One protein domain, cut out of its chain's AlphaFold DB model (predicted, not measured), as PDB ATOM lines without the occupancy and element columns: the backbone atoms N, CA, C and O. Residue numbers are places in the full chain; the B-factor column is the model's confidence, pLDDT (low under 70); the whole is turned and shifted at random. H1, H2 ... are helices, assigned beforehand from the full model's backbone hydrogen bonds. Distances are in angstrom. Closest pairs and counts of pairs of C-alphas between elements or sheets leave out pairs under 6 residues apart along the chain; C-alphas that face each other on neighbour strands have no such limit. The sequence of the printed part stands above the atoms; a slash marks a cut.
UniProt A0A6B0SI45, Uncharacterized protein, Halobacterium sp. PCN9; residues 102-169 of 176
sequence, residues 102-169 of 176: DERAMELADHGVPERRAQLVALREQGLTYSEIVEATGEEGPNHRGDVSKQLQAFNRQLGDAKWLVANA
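What this domain is: This is residues 102 to 169 of the 176 residues of an uncharacterized protein of Halobacterium sp. PCN9 (UniProt A0A6B0SI45). Helix H2 sits in the middle, with H1 packed on one side of it and the long helix H4 crossing the other side nearly at a right angle. H3 packs near the first end of H4, and little H5 folds back at its last end; H4 runs along the longest axis. The printed part has 68 residues with five named helices, H1 to H5 in chain order, and no named strand: all helix, packing mostly crossed. It is compact, with a radius of gyration of the C-alphas of 11.6 A, yet elongated, spanning 34 by 21 by 18 A.

How they stand to each other: Start with H1, residues 102 to 110, which touches H2, residues 115 to 125, at a steep tilt of 52 degrees, opposite ways; their closest C-alphas, Ala 105 and Ala 118, are 4.6 A apart. H2 is the hub and touches H3, residues 130 to 136, closest at C-alphas 123 and 133, 6.5 A. Look next at H4, residues 144 to 159: its residues 148 to 155 alone touch H2, about perpendicular at 83 degrees, closest at C-alphas 117 and 151, 5.4 A. Its residues 144 to 149 alone touch H3, closest at C-alphas 134 and 145, 6.3 A. H5, residues 163 to 168, is close to H4 but not clearly touching, with C-alphas 159 and 165 closest at 5.5 A. In these five helices every O i to N i+4 pair is within hydrogen-bond range.

Where its parts are: Find C-alpha 102 at (-20.723, -34.819, -32.682), where H1 begins its 12.5 A. H2 is 15.2 A long. H4 runs 22.9 A from C-alpha 144 at (-1.694, -30.829, -33.536); H5 ends at C-alpha 168, (-20.284, -48.240, -23.586).

The domain as a whole: The C-alphas farthest apart, Pro 142 and Ala 167, are 35.3 A apart. The printed part has no cut and no long link. Residues 138 to 143 stand free; pLDDT is under 70 at residues 139 to 143.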
ATOM      1  N   ASP A 102     -20.501 -35.939 -33.598       89.62
ATOM      2  CA  ASP A 102     -20.723 -34.819 -32.682       89.62
ATOM      3  C   ASP A 102     -21.636 -35.197 -31.508       89.62
ATOM      4  O   ASP A 102     -21.339 -34.854 -30.366       89.62
ATOM      5  N   GLU A 103     -22.689 -35.969 -31.762       89.94
ATOM      6  CA  GLU A 103     -23.584 -36.511 -30.735       89.94
ATOM      7  C   GLU A 103     -22.871 -37.492 -29.812       89.94
ATOM      8  O   GLU A 103     -22.948 -37.367 -28.591       89.94
ATOM      9  N   ARG A 104     -22.087 -38.404 -30.392       90.69
ATOM     10  CA  ARG A 104     -21.261 -39.326 -29.616       90.69
ATOM     11  C   ARG A 104     -20.222 -38.582 -28.773       90.69
ATOM     12  O   ARG A 104     -19.950 -38.957 -27.634       90.69
ATOM     13  N   ALA A 105     -19.644 -37.502 -29.300       90.88
ATOM     14  CA  ALA A 105     -18.742 -36.653 -28.527       90.88
ATOM     15  C   ALA A 105     -19.461 -35.956 -27.357       90.88
ATOM     16  O   ALA A 105     -18.878 -35.824 -26.282       90.88
ATOM     17  N   MET A 106     -20.715 -35.543 -27.552       88.44
ATOM     18  CA  MET A 106     -21.564 -34.962 -26.510       88.44
ATOM     19  C   MET A 106     -21.812 -35.970 -25.379       88.44
ATOM     20  O   MET A 106     -21.496 -35.691 -24.227       88.44
ATOM     21  N   GLU A 107     -22.239 -37.185 -25.728       87.50
ATOM     22  CA  GLU A 107     -22.475 -38.275 -24.774       87.50
ATOM     23  C   GLU A 107     -21.210 -38.609 -23.961       87.50
ATOM     24  O   GLU A 107     -21.231 -38.688 -22.731       87.50
ATOM     25  N   LEU A 108     -20.063 -38.750 -24.632       89.88
ATOM     26  CA  LEU A 108     -18.781 -38.978 -23.962       89.88
ATOM     27  C   LEU A 108     -18.438 -37.833 -22.988       89.88
ATOM     28  O   LEU A 108     -17.910 -38.090 -21.898       89.88
ATOM     29  N   ALA A 109     -18.723 -36.583 -23.365       89.44
ATOM     30  CA  ALA A 109     -18.453 -35.416 -22.532       89.44
ATOM     31  C   ALA A 109     -19.314 -35.384 -21.262       89.44
ATOM     32  O   ALA A 109     -18.765 -35.183 -20.171       89.44
ATOM     33  N   ASP A 110     -20.604 -35.699 -21.376       85.94
ATOM     34  CA  ASP A 110     -21.534 -35.802 -20.242       85.94
ATOM     35  C   ASP A 110     -21.093 -36.873 -19.231       85.94
ATOM     36  O   ASP A 110     -21.290 -36.745 -18.018       85.94
ATOM     37  N   HIS A 111     -20.380 -37.899 -19.705       86.50
ATOM     38  CA  HIS A 111     -19.789 -38.949 -18.876       86.50
ATOM     39  C   HIS A 111     -18.337 -38.679 -18.436       86.50
ATOM     40  O   HIS A 111     -17.638 -39.577 -17.946       86.50
ATOM     41  N   GLY A 112     -17.883 -37.426 -18.525       86.81
ATOM     42  CA  GLY A 112     -16.625 -36.960 -17.938       86.81
ATOM     43  C   GLY A 112     -15.392 -37.159 -18.823       86.81
ATOM     44  O   GLY A 112     -14.256 -37.126 -18.330       86.81
ATOM     45  N   VAL A 113     -15.574 -37.377 -20.126       90.50
ATOM     46  CA  VAL A 113     -14.484 -37.314 -21.107       90.50
ATOM     47  C   VAL A 113     -14.266 -35.845 -21.497       90.50
ATOM     48  O   VAL A 113     -15.207 -35.179 -21.896       90.50
ATOM     49  N   PRO A 114     -13.046 -35.285 -21.417       93.38
ATOM     50  CA  PRO A 114     -12.822 -33.900 -21.840       93.38
ATOM     51  C   PRO A 114     -13.256 -33.665 -23.297       93.38
ATOM     52  O   PRO A 114     -12.894 -34.471 -24.150       93.38
ATOM     53  N   GLU A 115     -13.936 -32.553 -23.596       90.50
ATOM     54  CA  GLU A 115     -14.558 -32.261 -24.908       90.50
ATOM     55  C   GLU A 115     -13.648 -32.565 -26.107       90.50
ATOM     56  O   GLU A 115     -14.007 -33.325 -27.006       90.50
ATOM     57  N   ARG A 116     -12.409 -32.054 -26.093       91.12
ATOM     58  CA  ARG A 116     -11.447 -32.309 -27.176       91.12
ATOM     59  C   ARG A 116     -11.138 -33.796 -27.347       91.12
ATOM     60  O   ARG A 116     -10.976 -34.273 -28.463       91.12
ATOM     61  N   ARG A 117     -11.045 -34.543 -26.246       93.50
ATOM     62  CA  ARG A 117     -10.838 -35.995 -26.284       93.50
ATOM     63  C   ARG A 117     -12.082 -36.699 -26.812       93.50
ATOM     64  O   ARG A 117     -11.929 -37.571 -27.657       93.50
ATOM     65  N   ALA A 118     -13.266 -36.307 -26.353       92.62
ATOM     66  CA  ALA A 118     -14.535 -36.874 -26.791       92.62
ATOM     67  C   ALA A 118     -14.725 -36.737 -28.310       92.62
ATOM     68  O   ALA A 118     -14.993 -37.728 -28.981       92.62
ATOM     69  N   GLN A 119     -14.438 -35.556 -28.870       93.19
ATOM     70  CA  GLN A 119     -14.485 -35.312 -30.314       93.19
ATOM     71  C   GLN A 119     -13.560 -36.252 -31.104       93.19
ATOM     72  O   GLN A 119     -13.960 -36.840 -32.105       93.19
ATOM     73  N   LEU A 120     -12.308 -36.405 -30.662       93.56
ATOM     74  CA  LEU A 120     -11.331 -37.257 -31.349       93.56
ATOM     75  C   LEU A 120     -11.686 -38.745 -31.248       93.56
ATOM     76  O   LEU A 120     -11.466 -39.491 -32.202       93.56
ATOM     77  N   VAL A 121     -12.214 -39.171 -30.100       92.69
ATOM     78  CA  VAL A 121     -12.670 -40.546 -29.865       92.69
ATOM     79  C   VAL A 121     -13.867 -40.862 -30.749       92.69
ATOM     80  O   VAL A 121     -13.820 -41.862 -31.455       92.69
ATOM     81  N   ALA A 122     -14.874 -39.990 -30.798       92.81
ATOM     82  CA  ALA A 122     -16.062 -40.208 -31.614       92.81
ATOM     83  C   ALA A 122     -15.729 -40.344 -33.110       92.81
ATOM     84  O   ALA A 122     -16.227 -41.241 -33.786       92.81
ATOM     85  N   LEU A 123     -14.805 -39.522 -33.627       92.56
ATOM     86  CA  LEU A 123     -14.300 -39.674 -34.997       92.56
ATOM     87  C   LEU A 123     -13.575 -41.015 -35.199       92.56
ATOM     88  O   LEU A 123     -13.702 -41.634 -36.255       92.56
ATOM     89  N   ARG A 124     -12.813 -41.481 -34.201       92.25
ATOM     90  CA  ARG A 124     -12.107 -42.767 -34.276       92.25
ATOM     91  C   ARG A 124     -13.062 -43.958 -34.240       92.25
ATOM     92  O   ARG A 124     -12.843 -44.900 -34.996       92.25
ATOM     93  N   GLU A 125     -14.088 -43.920 -33.393       90.44
ATOM     94  CA  GLU A 125     -15.134 -44.952 -33.302       90.44
ATOM     95  C   GLU A 125     -15.917 -45.074 -34.620       90.44
ATOM     96  O   GLU A 125     -16.255 -46.175 -35.039       90.44
ATOM     97  N   GLN A 126     -16.069 -43.970 -35.354       87.38
ATOM     98  CA  GLN A 126     -16.648 -43.923 -36.706       87.38
ATOM     99  C   GLN A 126     -15.708 -44.453 -37.808       87.38
ATOM    100  O   GLN A 126     -15.991 -44.353 -39.001       87.38
ATOM    101  N   GLY A 127     -14.561 -45.019 -37.428       88.94
ATOM    102  CA  GLY A 127     -13.639 -45.697 -38.334       88.94
ATOM    103  C   GLY A 127     -12.590 -44.798 -38.985       88.94
ATOM    104  O   GLY A 127     -11.750 -45.315 -39.727       88.94
ATOM    105  N   LEU A 128     -12.562 -43.490 -38.693       91.00
ATOM    106  CA  LEU A 128     -11.539 -42.609 -39.261       91.00
ATOM    107  C   LEU A 128     -10.151 -43.010 -38.759       91.00
ATOM    108  O   LEU A 128      -9.916 -43.274 -37.575       91.00
ATOM    109  N   THR A 129      -9.189 -43.031 -39.672       89.19
ATOM    110  CA  THR A 129      -7.774 -43.227 -39.369       89.19
ATOM    111  C   THR A 129      -7.193 -42.020 -38.646       89.19
ATOM    112  O   THR A 129      -7.692 -40.904 -38.737       89.19
ATOM    113  N   TYR A 130      -6.066 -42.214 -37.960       86.75
ATOM    114  CA  TYR A 130      -5.346 -41.120 -37.310       86.75
ATOM    115  C   TYR A 130      -5.076 -39.932 -38.255       86.75
ATOM    116  O   TYR A 130      -5.243 -38.778 -37.863       86.75
ATOM    117  N   SER A 131      -4.686 -40.201 -39.504       86.31
ATOM    118  CA  SER A 131      -4.433 -39.154 -40.500       86.31
ATOM    119  C   SER A 131      -5.707 -38.398 -40.880       86.31
ATOM    120  O   SER A 131      -5.665 -37.174 -40.955       86.31
ATOM    121  N   GLU A 132      -6.825 -39.106 -41.062       90.31
ATOM    122  CA  GLU A 132      -8.129 -38.504 -41.371       90.31
ATOM    123  C   GLU A 132      -8.669 -37.697 -40.191       90.31
ATOM    124  O   GLU A 132      -9.201 -36.615 -40.395       90.31
ATOM    125  N   ILE A 133      -8.469 -38.154 -38.952       89.06
ATOM    126  CA  ILE A 133      -8.832 -37.386 -37.752       89.06
ATOM    127  C   ILE A 133      -8.028 -36.086 -37.692       89.06
ATOM    128  O   ILE A 133      -8.591 -35.021 -37.448       89.06
ATOM    129  N   VAL A 134      -6.712 -36.149 -37.921       87.62
ATOM    130  CA  VAL A 134      -5.844 -34.959 -37.941       87.62
ATOM    131  C   VAL A 134      -6.294 -33.964 -39.013       87.62
ATOM    132  O   VAL A 134      -6.263 -32.761 -38.761       87.62
ATOM    133  N   GLU A 135      -6.703 -34.453 -40.183       86.50
ATOM    134  CA  GLU A 135      -7.221 -33.636 -41.284       86.50
ATOM    135  C   GLU A 135      -8.595 -33.033 -40.957       86.50
ATOM    136  O   GLU A 135      -8.765 -31.818 -41.052       86.50
ATOM    137  N   ALA A 136      -9.541 -33.851 -40.488       85.25
ATOM    138  CA  ALA A 136     -10.900 -33.447 -40.129       85.25
ATOM    139  C   ALA A 136     -10.935 -32.417 -38.990       85.25
ATOM    140  O   ALA A 136     -11.834 -31.585 -38.926       85.25
ATOM    141  N   THR A 137      -9.940 -32.446 -38.102       82.88
ATOM    142  CA  THR A 137      -9.832 -31.540 -36.947       82.88
ATOM    143  C   THR A 137      -8.819 -30.404 -37.138       82.88
ATOM    144  O   THR A 137      -8.339 -29.869 -36.143       82.88
ATOM    145  N   GLY A 138      -8.465 -30.087 -38.392       70.06
ATOM    146  CA  GLY A 138      -7.332 -29.264 -38.846       70.06
ATOM    147  C   GLY A 138      -6.897 -28.002 -38.062       70.06
ATOM    148  O   GLY A 138      -7.630 -27.410 -37.282       70.06
ATOM    149  N   GLU A 139      -5.646 -27.595 -38.339       61.03
ATOM    150  CA  GLU A 139      -4.896 -26.381 -37.925       61.03
ATOM    151  C   GLU A 139      -4.978 -25.877 -36.464       61.03
ATOM    152  O   GLU A 139      -4.760 -24.693 -36.201       61.03
ATOM    153  N   GLU A 140      -5.120 -26.751 -35.467       55.84
ATOM    154  CA  GLU A 140      -4.834 -26.363 -34.074       55.84
ATOM    155  C   GLU A 140      -3.322 -26.327 -33.777       55.84
ATOM    156  O   GLU A 140      -2.756 -27.145 -33.054       55.84
ATOM    157  N   GLY A 141      -2.644 -25.334 -34.355       54.53
ATOM    158  CA  GLY A 141      -1.318 -24.885 -33.934       54.53
ATOM    159  C   GLY A 141      -0.148 -25.874 -34.113       54.53
ATOM    160  O   GLY A 141      -0.276 -26.990 -34.631       54.53
ATOM    161  N   PRO A 142       1.069 -25.459 -33.715       52.25
ATOM    162  CA  PRO A 142       2.229 -26.339 -33.721       52.25
ATOM    163  C   PRO A 142       2.005 -27.504 -32.744       52.25
ATOM    164  O   PRO A 142       1.761 -27.284 -31.562       52.25
ATOM    165  N   ASN A 143       2.167 -28.738 -33.241       64.31
ATOM    166  CA  ASN A 143       1.994 -30.027 -32.543       64.31
ATOM    167  C   ASN A 143       0.586 -30.660 -32.536       64.31
ATOM    168  O   ASN A 143       0.408 -31.644 -31.819       64.31
ATOM    169  N   HIS A 144      -0.354 -30.218 -33.382       80.44
ATOM    170  CA  HIS A 144      -1.694 -30.829 -33.536       80.44
ATOM    171  C   HIS A 144      -1.680 -32.371 -33.605       80.44
ATOM    172  O   HIS A 144      -2.327 -33.064 -32.827       80.44
ATOM    173  N   ARG A 145      -0.814 -32.938 -34.454       82.12
ATOM    174  CA  ARG A 145      -0.603 -34.396 -34.559       82.12
ATOM    175  C   ARG A 145      -0.264 -35.052 -33.211       82.12
ATOM    176  O   ARG A 145      -0.818 -36.095 -32.856       82.12
ATOM    177  N   GLY A 146       0.660 -34.452 -32.465       83.62
ATOM    178  CA  GLY A 146       1.074 -34.959 -31.158       83.62
ATOM    179  C   GLY A 146      -0.051 -34.891 -30.127       83.62
ATOM    180  O   GLY A 146      -0.171 -35.802 -29.308       83.62
ATOM    181  N   ASP A 147      -0.892 -33.858 -30.194       88.50
ATOM    182  CA  ASP A 147      -2.066 -33.738 -29.330       88.50
ATOM    183  C   ASP A 147      -3.091 -34.842 -29.612       88.50
ATOM    184  O   ASP A 147      -3.441 -35.569 -28.684       88.50
ATOM    185  N   VAL A 148      -3.459 -35.073 -30.879       88.81
ATOM    186  CA  VAL A 148      -4.407 -36.143 -31.249       88.81
ATOM    187  C   VAL A 148      -3.971 -37.494 -30.678       88.81
ATOM    188  O   VAL A 148      -4.739 -38.172 -29.997       88.81
ATOM    189  N   SER A 149      -2.701 -37.862 -30.872       89.31
ATOM    190  CA  SER A 149      -2.154 -39.119 -30.346       89.31
ATOM    191  C   SER A 149      -2.228 -39.181 -28.813       89.31
ATOM    192  O   SER A 149      -2.663 -40.182 -28.238       89.31
ATOM    193  N   LYS A 150      -1.861 -38.087 -28.135       91.38
ATOM    194  CA  LYS A 150      -1.891 -37.990 -26.673       91.38
ATOM    195  C   LYS A 150      -3.309 -38.126 -26.115       91.38
ATOM    196  O   LYS A 150      -3.472 -38.780 -25.080       91.38
ATOM    197  N   GLN A 151      -4.313 -37.530 -26.761       92.94
ATOM    198  CA  GLN A 151      -5.706 -37.604 -26.318       92.94
ATOM    199  C   GLN A 151      -6.277 -39.014 -26.480       92.94
ATOM    200  O   GLN A 151      -6.842 -39.538 -25.520       92.94
ATOM    201  N   LEU A 152      -6.056 -39.665 -27.626       92.19
ATOM    202  CA  LEU A 152      -6.536 -41.031 -27.861       92.19
ATOM    203  C   LEU A 152      -5.887 -42.040 -26.895       92.19
ATOM    204  O   LEU A 152      -6.562 -42.878 -26.304       92.19
ATOM    205  N   GLN A 153      -4.584 -41.905 -26.622       91.56
ATOM    206  CA  GLN A 153      -3.922 -42.716 -25.593       91.56
ATOM    207  C   GLN A 153      -4.453 -42.434 -24.180       91.56
ATOM    208  O   GLN A 153      -4.492 -43.332 -23.339       91.56
ATOM    209  N   ALA A 154      -4.806 -41.180 -23.878       91.88
ATOM    210  CA  ALA A 154      -5.393 -40.821 -22.591       91.88
ATOM    211  C   ALA A 154      -6.792 -41.414 -22.417       91.88
ATOM    212  O   ALA A 154      -7.111 -41.837 -21.309       91.88
ATOM    213  N   PHE A 155      -7.573 -41.502 -23.493       91.81
ATOM    214  CA  PHE A 155      -8.857 -42.192 -23.486       91.81
ATOM    215  C   PHE A 155      -8.703 -43.673 -23.139       91.81
ATOM    216  O   PHE A 155      -9.294 -44.120 -22.162       91.81
ATOM    217  N   ASN A 156      -7.809 -44.399 -23.821       90.50
ATOM    218  CA  ASN A 156      -7.563 -45.817 -23.522       90.50
ATOM    219  C   ASN A 156      -7.140 -46.061 -22.064       90.50
ATOM    220  O   ASN A 156      -7.472 -47.092 -21.487       90.50
ATOM    221  N   ARG A 157      -6.425 -45.111 -21.445       88.69
ATOM    222  CA  ARG A 157      -6.116 -45.174 -20.007       88.69
ATOM    223  C   ARG A 157      -7.350 -44.930 -19.135       88.69
ATOM    224  O   ARG A 157      -7.502 -45.612 -18.134       88.69
ATOM    225  N   GLN A 158      -8.209 -43.981 -19.510       88.50
ATOM    226  CA  GLN A 158      -9.430 -43.640 -18.771       88.50
ATOM    227  C   GLN A 158     -10.500 -44.740 -18.844       88.50
ATOM    228  O   GLN A 158     -11.237 -44.911 -17.875       88.50
ATOM    229  N   LEU A 159     -10.572 -45.496 -19.949       85.56
ATOM    230  CA  LEU A 159     -11.542 -46.583 -20.135       85.56
ATOM    231  C   LEU A 159     -11.557 -47.553 -18.951       85.56
ATOM    232  O   LEU A 159     -12.624 -47.895 -18.466       85.56
ATOM    233  N   GLY A 160     -10.387 -47.952 -18.444       74.88
ATOM    234  CA  GLY A 160     -10.286 -48.920 -17.345       74.88
ATOM    235  C   GLY A 160     -10.784 -48.414 -15.986       74.88
ATOM    236  O   GLY A 160     -11.053 -49.226 -15.100       74.88
ATOM    237  N   ASP A 161     -10.934 -47.099 -15.822       76.88
ATOM    238  CA  ASP A 161     -11.202 -46.465 -14.528       76.88
ATOM    239  C   ASP A 161     -12.665 -46.008 -14.370       76.88
ATOM    240  O   ASP A 161     -13.100 -45.691 -13.259       76.88
ATOM    241  N   ALA A 162     -13.453 -45.990 -15.452       80.12
ATOM    242  CA  ALA A 162     -14.818 -45.461 -15.460       80.12
ATOM    243  C   ALA A 162     -15.849 -46.523 -15.868       80.12
ATOM    244  O   ALA A 162     -15.892 -46.960 -17.013       80.12
ATOM    245  N   LYS A 163     -16.739 -46.895 -14.936       81.56
ATOM    246  CA  LYS A 163     -17.735 -47.969 -15.128       81.56
ATOM    247  C   LYS A 163     -18.604 -47.800 -16.374       81.56
ATOM    248  O   LYS A 163     -18.865 -48.788 -17.048       81.56
ATOM    249  N   TRP A 164     -19.053 -46.575 -16.656       86.00
ATOM    250  CA  TRP A 164     -19.882 -46.306 -17.832       86.00
ATOM    251  C   TRP A 164     -19.084 -46.492 -19.126       86.00
ATOM    252  O   TRP A 164     -19.545 -47.189 -20.021       86.00
ATOM    253  N   LEU A 165     -17.850 -45.975 -19.187       81.94
ATOM    254  CA  LEU A 165     -16.980 -46.133 -20.355       81.94
ATOM    255  C   LEU A 165     -16.616 -47.600 -20.621       81.94
ATOM    256  O   LEU A 165     -16.609 -48.008 -21.773       81.94
ATOM    257  N   VAL A 166     -16.377 -48.408 -19.580       81.56
ATOM    258  CA  VAL A 166     -16.137 -49.859 -19.735       81.56
ATOM    259  C   VAL A 166     -17.309 -50.568 -20.417       81.56
ATOM    260  O   VAL A 166     -17.097 -51.545 -21.127       81.56
ATOM    261  N   ALA A 167     -18.536 -50.114 -20.158       80.69
ATOM    262  CA  ALA A 167     -19.738 -50.733 -20.701       80.69
ATOM    263  C   ALA A 167     -20.115 -50.204 -22.093       80.69
ATOM    264  O   ALA A 167     -20.734 -50.941 -22.848       80.69
ATOM    265  N   ASN A 168     -19.743 -48.962 -22.426       81.62
ATOM    266  CA  ASN A 168     -20.284 -48.240 -23.586       81.62
ATOM    267  C   ASN A 168     -19.225 -47.775 -24.596       81.62
ATOM    268  O   ASN A 168     -19.571 -47.100 -25.562       81.62
ATOM    269  N   ALA A 169     -17.941 -48.057 -24.379       82.56
ATOM    270  CA  ALA A 169     -16.870 -47.667 -25.288       82.56
ATOM    271  C   ALA A 169     -15.786 -48.746 -25.387       82.56
ATOM    272  O   ALA A 169     -15.556 -49.525 -24.459       82.56
TER     273      ALA A 169